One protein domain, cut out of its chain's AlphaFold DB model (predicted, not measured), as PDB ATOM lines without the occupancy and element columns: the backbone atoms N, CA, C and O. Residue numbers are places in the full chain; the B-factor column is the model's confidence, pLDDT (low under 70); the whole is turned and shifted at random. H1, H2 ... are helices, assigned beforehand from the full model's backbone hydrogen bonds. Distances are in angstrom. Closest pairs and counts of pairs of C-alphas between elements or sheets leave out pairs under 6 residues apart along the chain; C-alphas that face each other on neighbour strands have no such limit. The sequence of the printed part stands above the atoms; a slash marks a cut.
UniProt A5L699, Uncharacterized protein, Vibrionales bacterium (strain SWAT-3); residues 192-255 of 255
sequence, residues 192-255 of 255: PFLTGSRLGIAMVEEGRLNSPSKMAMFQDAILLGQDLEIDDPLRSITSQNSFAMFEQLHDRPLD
ATOM      1  N   PRO A 192      28.993  14.207  -7.168       87.94
ATOM      2  CA  PRO A 192      28.570  13.682  -8.469       87.94
ATOM      3  C   PRO A 192      29.564  13.904  -9.622       87.94
ATOM      4  O   PRO A 192      29.398  13.304 -10.687       87.94
ATOM      5  N   PHE A 193      30.532  14.816  -9.464       86.81
ATOM      6  CA  PHE A 193      31.585  15.094 -10.446       86.81
ATOM      7  C   PHE A 193      32.719  14.058 -10.412       86.81
ATOM      8  O   PHE A 193      33.406  13.877 -11.414       86.81
ATOM      9  N   LEU A 194      32.896  13.347  -9.292       88.81
ATOM     10  CA  LEU A 194      33.865  12.257  -9.176       88.81
ATOM     11  C   LEU A 194      33.314  10.939  -9.732       88.81
ATOM     12  O   LEU A 194      34.099  10.087 -10.150       88.81
ATOM     13  N   THR A 195      31.992  10.754  -9.782       91.50
ATOM     14  CA  THR A 195      31.371   9.518 -10.280       91.50
ATOM     15  C   THR A 195      31.782   9.225 -11.717       91.50
ATOM     16  O   THR A 195      31.484   9.986 -12.638       91.50
ATOM     17  N   GLY A 196      32.437   8.084 -11.923       90.00
ATOM     18  CA  GLY A 196      32.900   7.655 -13.243       90.00
ATOM     19  C   GLY A 196      34.203   8.310 -13.702       90.00
ATOM     20  O   GLY A 196      34.693   7.966 -14.778       90.00
ATOM     21  N   SER A 197      34.780   9.210 -12.901       91.69
ATOM     22  CA  SER A 197      36.148   9.685 -13.109       91.69
ATOM     23  C   SER A 197      37.175   8.624 -12.708       91.69
ATOM     24  O   SER A 197      36.850   7.685 -11.977       91.69
ATOM     25  N   ARG A 198      38.429   8.781 -13.151       90.81
ATOM     26  CA  ARG A 198      39.516   7.866 -12.761       90.81
ATOM     27  C   ARG A 198      39.723   7.882 -11.252       90.81
ATOM     28  O   ARG A 198      39.747   6.818 -10.640       90.81
ATOM     29  N   LEU A 199      39.761   9.080 -10.666       89.25
ATOM     30  CA  LEU A 199      39.961   9.237  -9.232       89.25
ATOM     31  C   LEU A 199      38.791   8.649  -8.442       89.25
ATOM     32  O   LEU A 199      39.002   7.890  -7.504       89.25
ATOM     33  N   GLY A 200      37.553   8.944  -8.842       89.69
ATOM     34  CA  GLY A 200      36.371   8.428  -8.154       89.69
ATOM     35  C   GLY A 200      36.251   6.904  -8.214       89.69
ATOM     36  O   GLY A 200      35.834   6.293  -7.233       89.69
ATOM     37  N   ILE A 201      36.641   6.274  -9.327       90.75
ATOM     38  CA  ILE A 201      36.705   4.808  -9.426       90.75
ATOM     39  C   ILE A 201      37.784   4.267  -8.481       90.75
ATOM     40  O   ILE A 201      37.469   3.417  -7.649       90.75
ATOM     41  N   ALA A 202      39.003   4.814  -8.530       88.44
ATOM     42  CA  ALA A 202      40.100   4.390  -7.659       88.44
ATOM     43  C   ALA A 202      39.744   4.530  -6.169       88.44
ATOM     44  O   ALA A 202      39.959   3.620  -5.380       88.44
ATOM     45  N   MET A 203      39.105   5.633  -5.774       86.88
ATOM     46  CA  MET A 203      38.670   5.854  -4.391       86.88
ATOM     47  C   MET A 203      37.633   4.840  -3.900       86.88
ATOM     48  O   MET A 203      37.641   4.478  -2.719       86.88
ATOM     49  N   VAL A 204      36.717   4.420  -4.780       88.06
ATOM     50  CA  VAL A 204      35.728   3.378  -4.474       88.06
ATOM     51  C   VAL A 204      36.428   2.031  -4.310       88.06
ATOM     52  O   VAL A 204      36.153   1.337  -3.334       88.06
ATOM     53  N   GLU A 205      37.350   1.688  -5.212       86.06
ATOM     54  CA  GLU A 205      38.125   0.440  -5.163       86.06
ATOM     55  C   GLU A 205      39.042   0.366  -3.931       86.06
ATOM     56  O   GLU A 205      39.160  -0.684  -3.306       86.06
ATOM     57  N   GLU A 206      39.628   1.492  -3.518       84.25
ATOM     58  CA  GLU A 206      40.461   1.604  -2.315       84.25
ATOM     59  C   GLU A 206      39.642   1.637  -1.002       84.25
ATOM     60  O   GLU A 206      40.225   1.629   0.083       84.25
ATOM     61  N   GLY A 207      38.303   1.724  -1.061       75.69
ATOM     62  CA  GLY A 207      37.427   1.783   0.120       75.69
ATOM     63  C   GLY A 207      37.565   3.068   0.951       75.69
ATOM     64  O   GLY A 207      37.282   3.086   2.149       75.69
ATOM     65  N   ARG A 208      38.031   4.165   0.344       68.88
ATOM     66  CA  ARG A 208      38.568   5.329   1.071       68.88
ATOM     67  C   ARG A 208      37.573   6.449   1.381       68.88
ATOM     68  O   ARG A 208      37.999   7.457   1.940       68.88
ATOM     69  N   LEU A 209      36.289   6.296   1.071       66.69
ATOM     70  CA  LEU A 209      35.302   7.389   1.057       66.69
ATOM     71  C   LEU A 209      34.653   7.752   2.405       66.69
ATOM     72  O   LEU A 209      34.004   8.788   2.493       66.69
ATOM     73  N   ASN A 210      34.860   6.967   3.465       59.88
ATOM     74  CA  ASN A 210      34.129   7.139   4.731       59.88
ATOM     75  C   ASN A 210      34.767   8.119   5.738       59.88
ATOM     76  O   ASN A 210      34.310   8.188   6.876       59.88
ATOM     77  N   SER A 211      35.807   8.876   5.362       59.75
ATOM     78  CA  SER A 211      36.423   9.857   6.271       59.75
ATOM     79  C   SER A 211      35.958  11.283   5.952       59.75
ATOM     80  O   SER A 211      36.253  11.762   4.852       59.75
ATOM     81  N   PRO A 212      35.317  11.999   6.899       57.53
ATOM     82  CA  PRO A 212      34.928  13.404   6.742       57.53
ATOM     83  C   PRO A 212      36.083  14.315   6.302       57.53
ATOM     84  O   PRO A 212      35.871  15.251   5.536       57.53
ATOM     85  N   SER A 213      37.316  14.002   6.721       59.03
ATOM     86  CA  SER A 213      38.521  14.769   6.372       59.03
ATOM     87  C   SER A 213      38.780  14.858   4.866       59.03
ATOM     88  O   SER A 213      39.293  15.861   4.386       59.03
ATOM     89  N   LYS A 214      38.378  13.842   4.097       69.06
ATOM     90  CA  LYS A 214      38.655  13.777   2.655       69.06
ATOM     91  C   LYS A 214      37.712  14.651   1.835       69.06
ATOM     92  O   LYS A 214      38.060  15.037   0.729       69.06
ATOM     93  N   MET A 215      36.542  14.976   2.383       64.19
ATOM     94  CA  MET A 215      35.565  15.853   1.733       64.19
ATOM     95  C   MET A 215      36.075  17.301   1.693       64.19
ATOM     96  O   MET A 215      35.940  17.973   0.673       64.19
ATOM     97  N   ALA A 216      36.719  17.753   2.776       73.12
ATOM     98  CA  ALA A 216      37.327  19.078   2.845       73.12
ATOM     99  C   ALA A 216      38.466  19.233   1.825       73.12
ATOM    100  O   ALA A 216      38.518  20.246   1.141       73.12
ATOM    101  N   MET A 217      39.297  18.197   1.644       79.94
ATOM    102  CA  MET A 217      40.419  18.230   0.695       79.94
ATOM    103  C   MET A 217      39.983  18.446  -0.757       79.94
ATOM    104  O   MET A 217      40.677  19.119  -1.506       79.94
ATOM    105  N   PHE A 218      38.839  17.898  -1.188       80.00
ATOM    106  CA  PHE A 218      38.360  18.135  -2.557       80.00
ATOM    107  C   PHE A 218      37.921  19.573  -2.773       80.00
ATOM    108  O   PHE A 218      38.197  20.144  -3.824       80.00
ATOM    109  N   GLN A 219      37.219  20.143  -1.798       80.88
ATOM    110  CA  GLN A 219      36.763  21.518  -1.894       80.88
ATOM    111  C   GLN A 219      37.939  22.492  -1.807       80.88
ATOM    112  O   GLN A 219      37.994  23.430  -2.595       80.88
ATOM    113  N   ASP A 220      38.905  22.205  -0.936       84.00
ATOM    114  CA  ASP A 220      40.154  22.957  -0.822       84.00
ATOM    115  C   ASP A 220      40.978  22.880  -2.115       84.00
ATOM    116  O   ASP A 220      41.323  23.906  -2.683       84.00
ATOM    117  N   ALA A 221      41.163  21.686  -2.692       84.56
ATOM    118  CA  ALA A 221      41.857  21.518  -3.973       84.56
ATOM    119  C   ALA A 221      41.201  22.292  -5.131       84.56
ATOM    120  O   ALA A 221      41.893  22.773  -6.028       84.56
ATOM    121  N   ILE A 222      39.865  22.396  -5.142       84.44
ATOM    122  CA  ILE A 222      39.143  23.183  -6.152       84.44
ATOM    123  C   ILE A 222      39.413  24.677  -5.955       84.44
ATOM    124  O   ILE A 222      39.694  25.356  -6.938       84.44
ATOM    125  N   LEU A 223      39.334  25.170  -4.715       85.69
ATOM    126  CA  LEU A 223      39.598  26.574  -4.386       85.69
ATOM    127  C   LEU A 223      41.054  26.941  -4.677       85.69
ATOM    128  O   LEU A 223      41.305  27.906  -5.388       85.69
ATOM    129  N   LEU A 224      42.000  26.106  -4.249       85.81
ATOM    130  CA  LEU A 224      43.418  26.276  -4.535       85.81
ATOM    131  C   LEU A 224      43.679  26.312  -6.045       85.81
ATOM    132  O   LEU A 224      44.385  27.184  -6.534       85.81
ATOM    133  N   GLY A 225      43.072  25.409  -6.819       84.19
ATOM    134  CA  GLY A 225      43.217  25.432  -8.274       84.19
ATOM    135  C   GLY A 225      42.644  26.694  -8.930       84.19
ATOM    136  O   GLY A 225      43.186  27.143  -9.936       84.19
ATOM    137  N   GLN A 226      41.580  27.275  -8.365       84.62
ATOM    138  CA  GLN A 226      41.029  28.557  -8.816       84.62
ATOM    139  C   GLN A 226      41.961  29.724  -8.474       84.62
ATOM    140  O   GLN A 226      42.218  30.556  -9.340       84.62
ATOM    141  N   ASP A 227      42.502  29.749  -7.255       86.31
ATOM    142  CA  ASP A 227      43.427  30.786  -6.786       86.31
ATOM    143  C   ASP A 227      44.759  30.775  -7.556       86.31
ATOM    144  O   ASP A 227      45.383  31.816  -7.742       86.31
ATOM    145  N   LEU A 228      45.175  29.606  -8.047       84.69
ATOM    146  CA  LEU A 228      46.368  29.420  -8.881       84.69
ATOM    147  C   LEU A 228      46.122  29.609 -10.383       84.69
ATOM    148  O   LEU A 228      47.012  29.317 -11.180       84.69
ATOM    149  N   GLU A 229      44.922  30.040 -10.776       85.38
ATOM    150  CA  GLU A 229      44.528  30.229 -12.178       85.38
ATOM    151  C   GLU A 229      44.741  28.971 -13.053       85.38
ATOM    152  O   GLU A 229      44.994  29.058 -14.258       85.38
ATOM    153  N   ILE A 230      44.628  27.772 -12.463       82.38
ATOM    154  CA  ILE A 230      44.712  26.511 -13.208       82.38
ATOM    155  C   ILE A 230      43.483  26.393 -14.109       82.38
ATOM    156  O   ILE A 230      42.344  26.457 -13.643       82.38
ATOM    157  N   ASP A 231      43.710  26.146 -15.400       80.25
ATOM    158  CA  ASP A 231      42.624  25.869 -16.338       80.25
ATOM    159  C   ASP A 231      41.936  24.534 -15.989       80.25
ATOM    160  O   ASP A 231      42.576  23.482 -15.914       80.25
ATOM    161  N   ASP A 232      40.624  24.596 -15.754       83.12
ATOM    162  CA  ASP A 232      39.760  23.484 -15.327       83.12
ATOM    163  C   ASP A 232      40.340  22.621 -14.172       83.12
ATOM    164  O   ASP A 232      40.735  21.459 -14.361       83.12
ATOM    165  N   PRO A 233      40.348  23.143 -12.926       84.31
ATOM    166  CA  PRO A 233      40.863  22.425 -11.755       84.31
ATOM    167  C   PRO A 233      40.168  21.078 -11.520       84.31
ATOM    168  O   PRO A 233      40.791  20.097 -11.104       84.31
ATOM    169  N   LEU A 234      38.874  20.993 -11.848       86.56
ATOM    170  CA  LEU A 234      38.077  19.776 -11.703       86.56
ATOM    171  C   LEU A 234      38.595  18.654 -12.599       86.56
ATOM    172  O   LEU A 234      38.676  17.501 -12.163       86.56
ATOM    173  N   ARG A 235      38.975  18.960 -13.842       87.00
ATOM    174  CA  ARG A 235      39.574  17.974 -14.745       87.00
ATOM    175  C   ARG A 235      40.916  17.473 -14.225       87.00
ATOM    176  O   ARG A 235      41.169  16.267 -14.261       87.00
ATOM    177  N   SER A 236      41.743  18.368 -13.695       85.44
ATOM    178  CA  SER A 236      43.030  18.004 -13.094       85.44
ATOM    179  C   SER A 236      42.842  17.041 -11.917       85.44
ATOM    180  O   SER A 236      43.465  15.978 -11.891       85.44
ATOM    181  N   ILE A 237      41.896  17.328 -11.018       86.94
ATOM    182  CA  ILE A 237      41.562  16.476  -9.865       86.94
ATOM    183  C   ILE A 237      40.990  15.123 -10.313       86.94
ATOM    184  O   ILE A 237      41.467  14.063  -9.921       86.94
ATOM    185  N   THR A 238      39.973  15.133 -11.172       89.19
ATOM    186  CA  THR A 238      39.249  13.912 -11.579       89.19
ATOM    187  C   THR A 238      40.096  12.952 -12.428       89.19
ATOM    188  O   THR A 238      39.788  11.759 -12.516       89.19
ATOM    189  N   SER A 239      41.175  13.449 -13.043       89.25
ATOM    190  CA  SER A 239      42.090  12.654 -13.870       89.25
ATOM    191  C   SER A 239      43.102  11.810 -13.089       89.25
ATOM    192  O   SER A 239      43.728  10.932 -13.693       89.25
ATOM    193  N   GLN A 240      43.249  12.041 -11.778       89.62
ATOM    194  CA  GLN A 240      44.203  11.310 -10.943       89.62
ATOM    195  C   GLN A 240      43.866   9.815 -10.877       89.62
ATOM    196  O   GLN A 240      42.702   9.424 -10.860       89.62
ATOM    197  N   ASN A 241      44.896   8.964 -10.857       88.31
ATOM    198  CA  ASN A 241      44.721   7.505 -10.908       88.31
ATOM    199  C   ASN A 241      44.553   6.854  -9.528       88.31
ATOM    200  O   ASN A 241      44.229   5.674  -9.459       88.31
ATOM    201  N   SER A 242      44.817   7.584  -8.446       87.00
ATOM    202  CA  SER A 242      44.689   7.095  -7.073       87.00
ATOM    203  C   SER A 242      44.498   8.254  -6.107       87.00
ATOM    204  O   SER A 242      44.818   9.404  -6.429       87.00
ATOM    205  N   PHE A 243      44.019   7.952  -4.899       85.19
ATOM    206  CA  PHE A 243      43.882   8.977  -3.866       85.19
ATOM    207  C   PHE A 243      45.241   9.554  -3.446       85.19
ATOM    208  O   PHE A 243      45.361  10.758  -3.281       85.19
ATOM    209  N   ALA A 244      46.287   8.725  -3.375       85.38
ATOM    210  CA  ALA A 244      47.632   9.182  -3.014       85.38
ATOM    211  C   ALA A 244      48.214  10.187  -4.026       85.38
ATOM    212  O   ALA A 244      48.898  11.130  -3.639       85.38
ATOM    213  N   MET A 245      47.932  10.014  -5.323       85.19
ATOM    214  CA  MET A 245      48.342  10.992  -6.339       85.19
ATOM    215  C   MET A 245      47.576  12.310  -6.207       85.19
ATOM    216  O   MET A 245      48.145  13.371  -6.446       85.19
ATOM    217  N   PHE A 246      46.302  12.250  -5.812       87.25
ATOM    218  CA  PHE A 246      45.527  13.446  -5.493       87.25
ATOM    219  C   PHE A 246      46.067  14.164  -4.246       87.25
ATOM    220  O   PHE A 246      46.238  15.376  -4.296       87.25
ATOM    221  N   GLU A 247      46.409  13.438  -3.178       85.88
ATOM    222  CA  GLU A 247      47.042  14.019  -1.981       85.88
ATOM    223  C   GLU A 247      48.358  14.720  -2.341       85.88
ATOM    224  O   GLU A 247      48.564  15.872  -1.986       85.88
ATOM    225  N   GLN A 248      49.207  14.087  -3.155       86.69
ATOM    226  CA  GLN A 248      50.442  14.716  -3.635       86.69
ATOM    227  C   GLN A 248      50.199  15.951  -4.507       86.69
ATOM    228  O   GLN A 248      51.021  16.861  -4.507       86.69
ATOM    229  N   LEU A 249      49.119  15.970  -5.294       84.69
ATOM    230  CA  LEU A 249      48.752  17.136  -6.096       84.69
ATOM    231  C   LEU A 249      48.309  18.300  -5.203       84.69
ATOM    232  O   LEU A 249      48.676  19.434  -5.482       84.69
ATOM    233  N   HIS A 250      47.539  18.003  -4.158       84.56
ATOM    234  CA  HIS A 250      47.062  18.970  -3.174       84.56
ATOM    235  C   HIS A 250      48.206  19.536  -2.318       84.56
ATOM    236  O   HIS A 250      48.288  20.741  -2.120       84.56
ATOM    237  N   ASP A 251      49.124  18.677  -1.867       81.69
ATOM    238  CA  ASP A 251      50.210  19.041  -0.947       81.69
ATOM    239  C   ASP A 251      51.465  19.572  -1.659       81.69
ATOM    240  O   ASP A 251      52.501  19.796  -1.022       81.69
ATOM    241  N   ARG A 252      51.425  19.742  -2.988       74.56
ATOM    242  CA  ARG A 252      52.562  20.293  -3.730       74.56
ATOM    243  C   ARG A 252      52.848  21.716  -3.241       74.56
ATOM    244  O   ARG A 252      51.946  22.552  -3.293       74.56
ATOM    245  N   PRO A 253      54.085  22.017  -2.806       52.47
ATOM    246  CA  PRO A 253      54.454  23.386  -2.499       52.47
ATOM    247  C   PRO A 253      54.327  24.236  -3.766       52.47
ATOM    248  O   PRO A 253      54.703  23.810  -4.858       52.47
ATOM    249  N   LEU A 254      53.738  25.416  -3.591       54.12
ATOM    250  CA  LEU A 254      53.656  26.461  -4.600       54.12
ATOM    251  C   LEU A 254      55.070  27.000  -4.837       54.12
ATOM    252  O   LEU A 254      55.565  27.761  -4.006       54.12
ATOM    253  N   ASP A 255      55.710  26.568  -5.921       41.56
ATOM    254  CA  ASP A 255      56.919  27.199  -6.467       41.56
ATOM    255  C   ASP A 255      56.541  28.200  -7.570       41.56
ATOM    256  O   ASP A 255      55.729  27.827  -8.453       41.56
TER     257      ASP A 255
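This is residues 192 to 255 of the 255 residues of an uncharacterized protein of Vibrionales bacterium (strain SWAT-3) (UniProt A5L699). Three helices, the long H2 and the shorter H3 and H4, make a small, loosely joined triangle, and H1 packs at one end of it, where H3 ends and H4 begins. H3 folds back on the last part of H2 as a helical hairpin, while H4 touches neither of them clearly. The printed part has 64 residues with four named helices, H1, H2, H3 and H4 in chain order, and no named strand; its class is all helix. It is compact, with a radius of gyration of the C-alphas of 11.3 A, and elongated, spanning 32 by 21 by 17 A.

H2, the longest helix, holds residues 212 to 227 and measures 23.6 A from C-alpha 212 at (34.928, 13.404, 6.742) to C-alpha 227 at (43.427, 30.786, -6.786). H3 is residues 233 to 238, 8.7 A long. H4 is residues 243 to 250, 10.5 A long, and ends at C-alpha 250 at (47.062, 18.970, -3.174). H1 is residues 198 to 205, 10.7 A long.

H2 touches H3 with residues 221 to 226 alone; their closest C-alphas, of Gly 225 and Pro 233, are 5.2 A apart. This hairpin runs opposite ways at 38 degrees, only just a steep tilt. H2 and H4 are close but not clearly touching, with the C-alphas of Ala 221 and His 250 closest at 5.9 A. H1 touches H3 at Leu 199 and Thr 238, their closest C-alphas at 5.3 A, and H4 at Met 203 and Phe 243, at 6.1 A. H1 and H2 are apart. In H1, H3 and H4 every O i to N i+4 pair is within hydrogen-bond range; in H2, 8 of 12 are.

The C-alphas farthest apart, of Glu 205 and Asp 255, the chain's last residue, are 32.7 A apart. The printed part has no cut and no long link. The mean pLDDT of the printed part is 81.0; residues 208 to 215 and 253 to 255 are under 70.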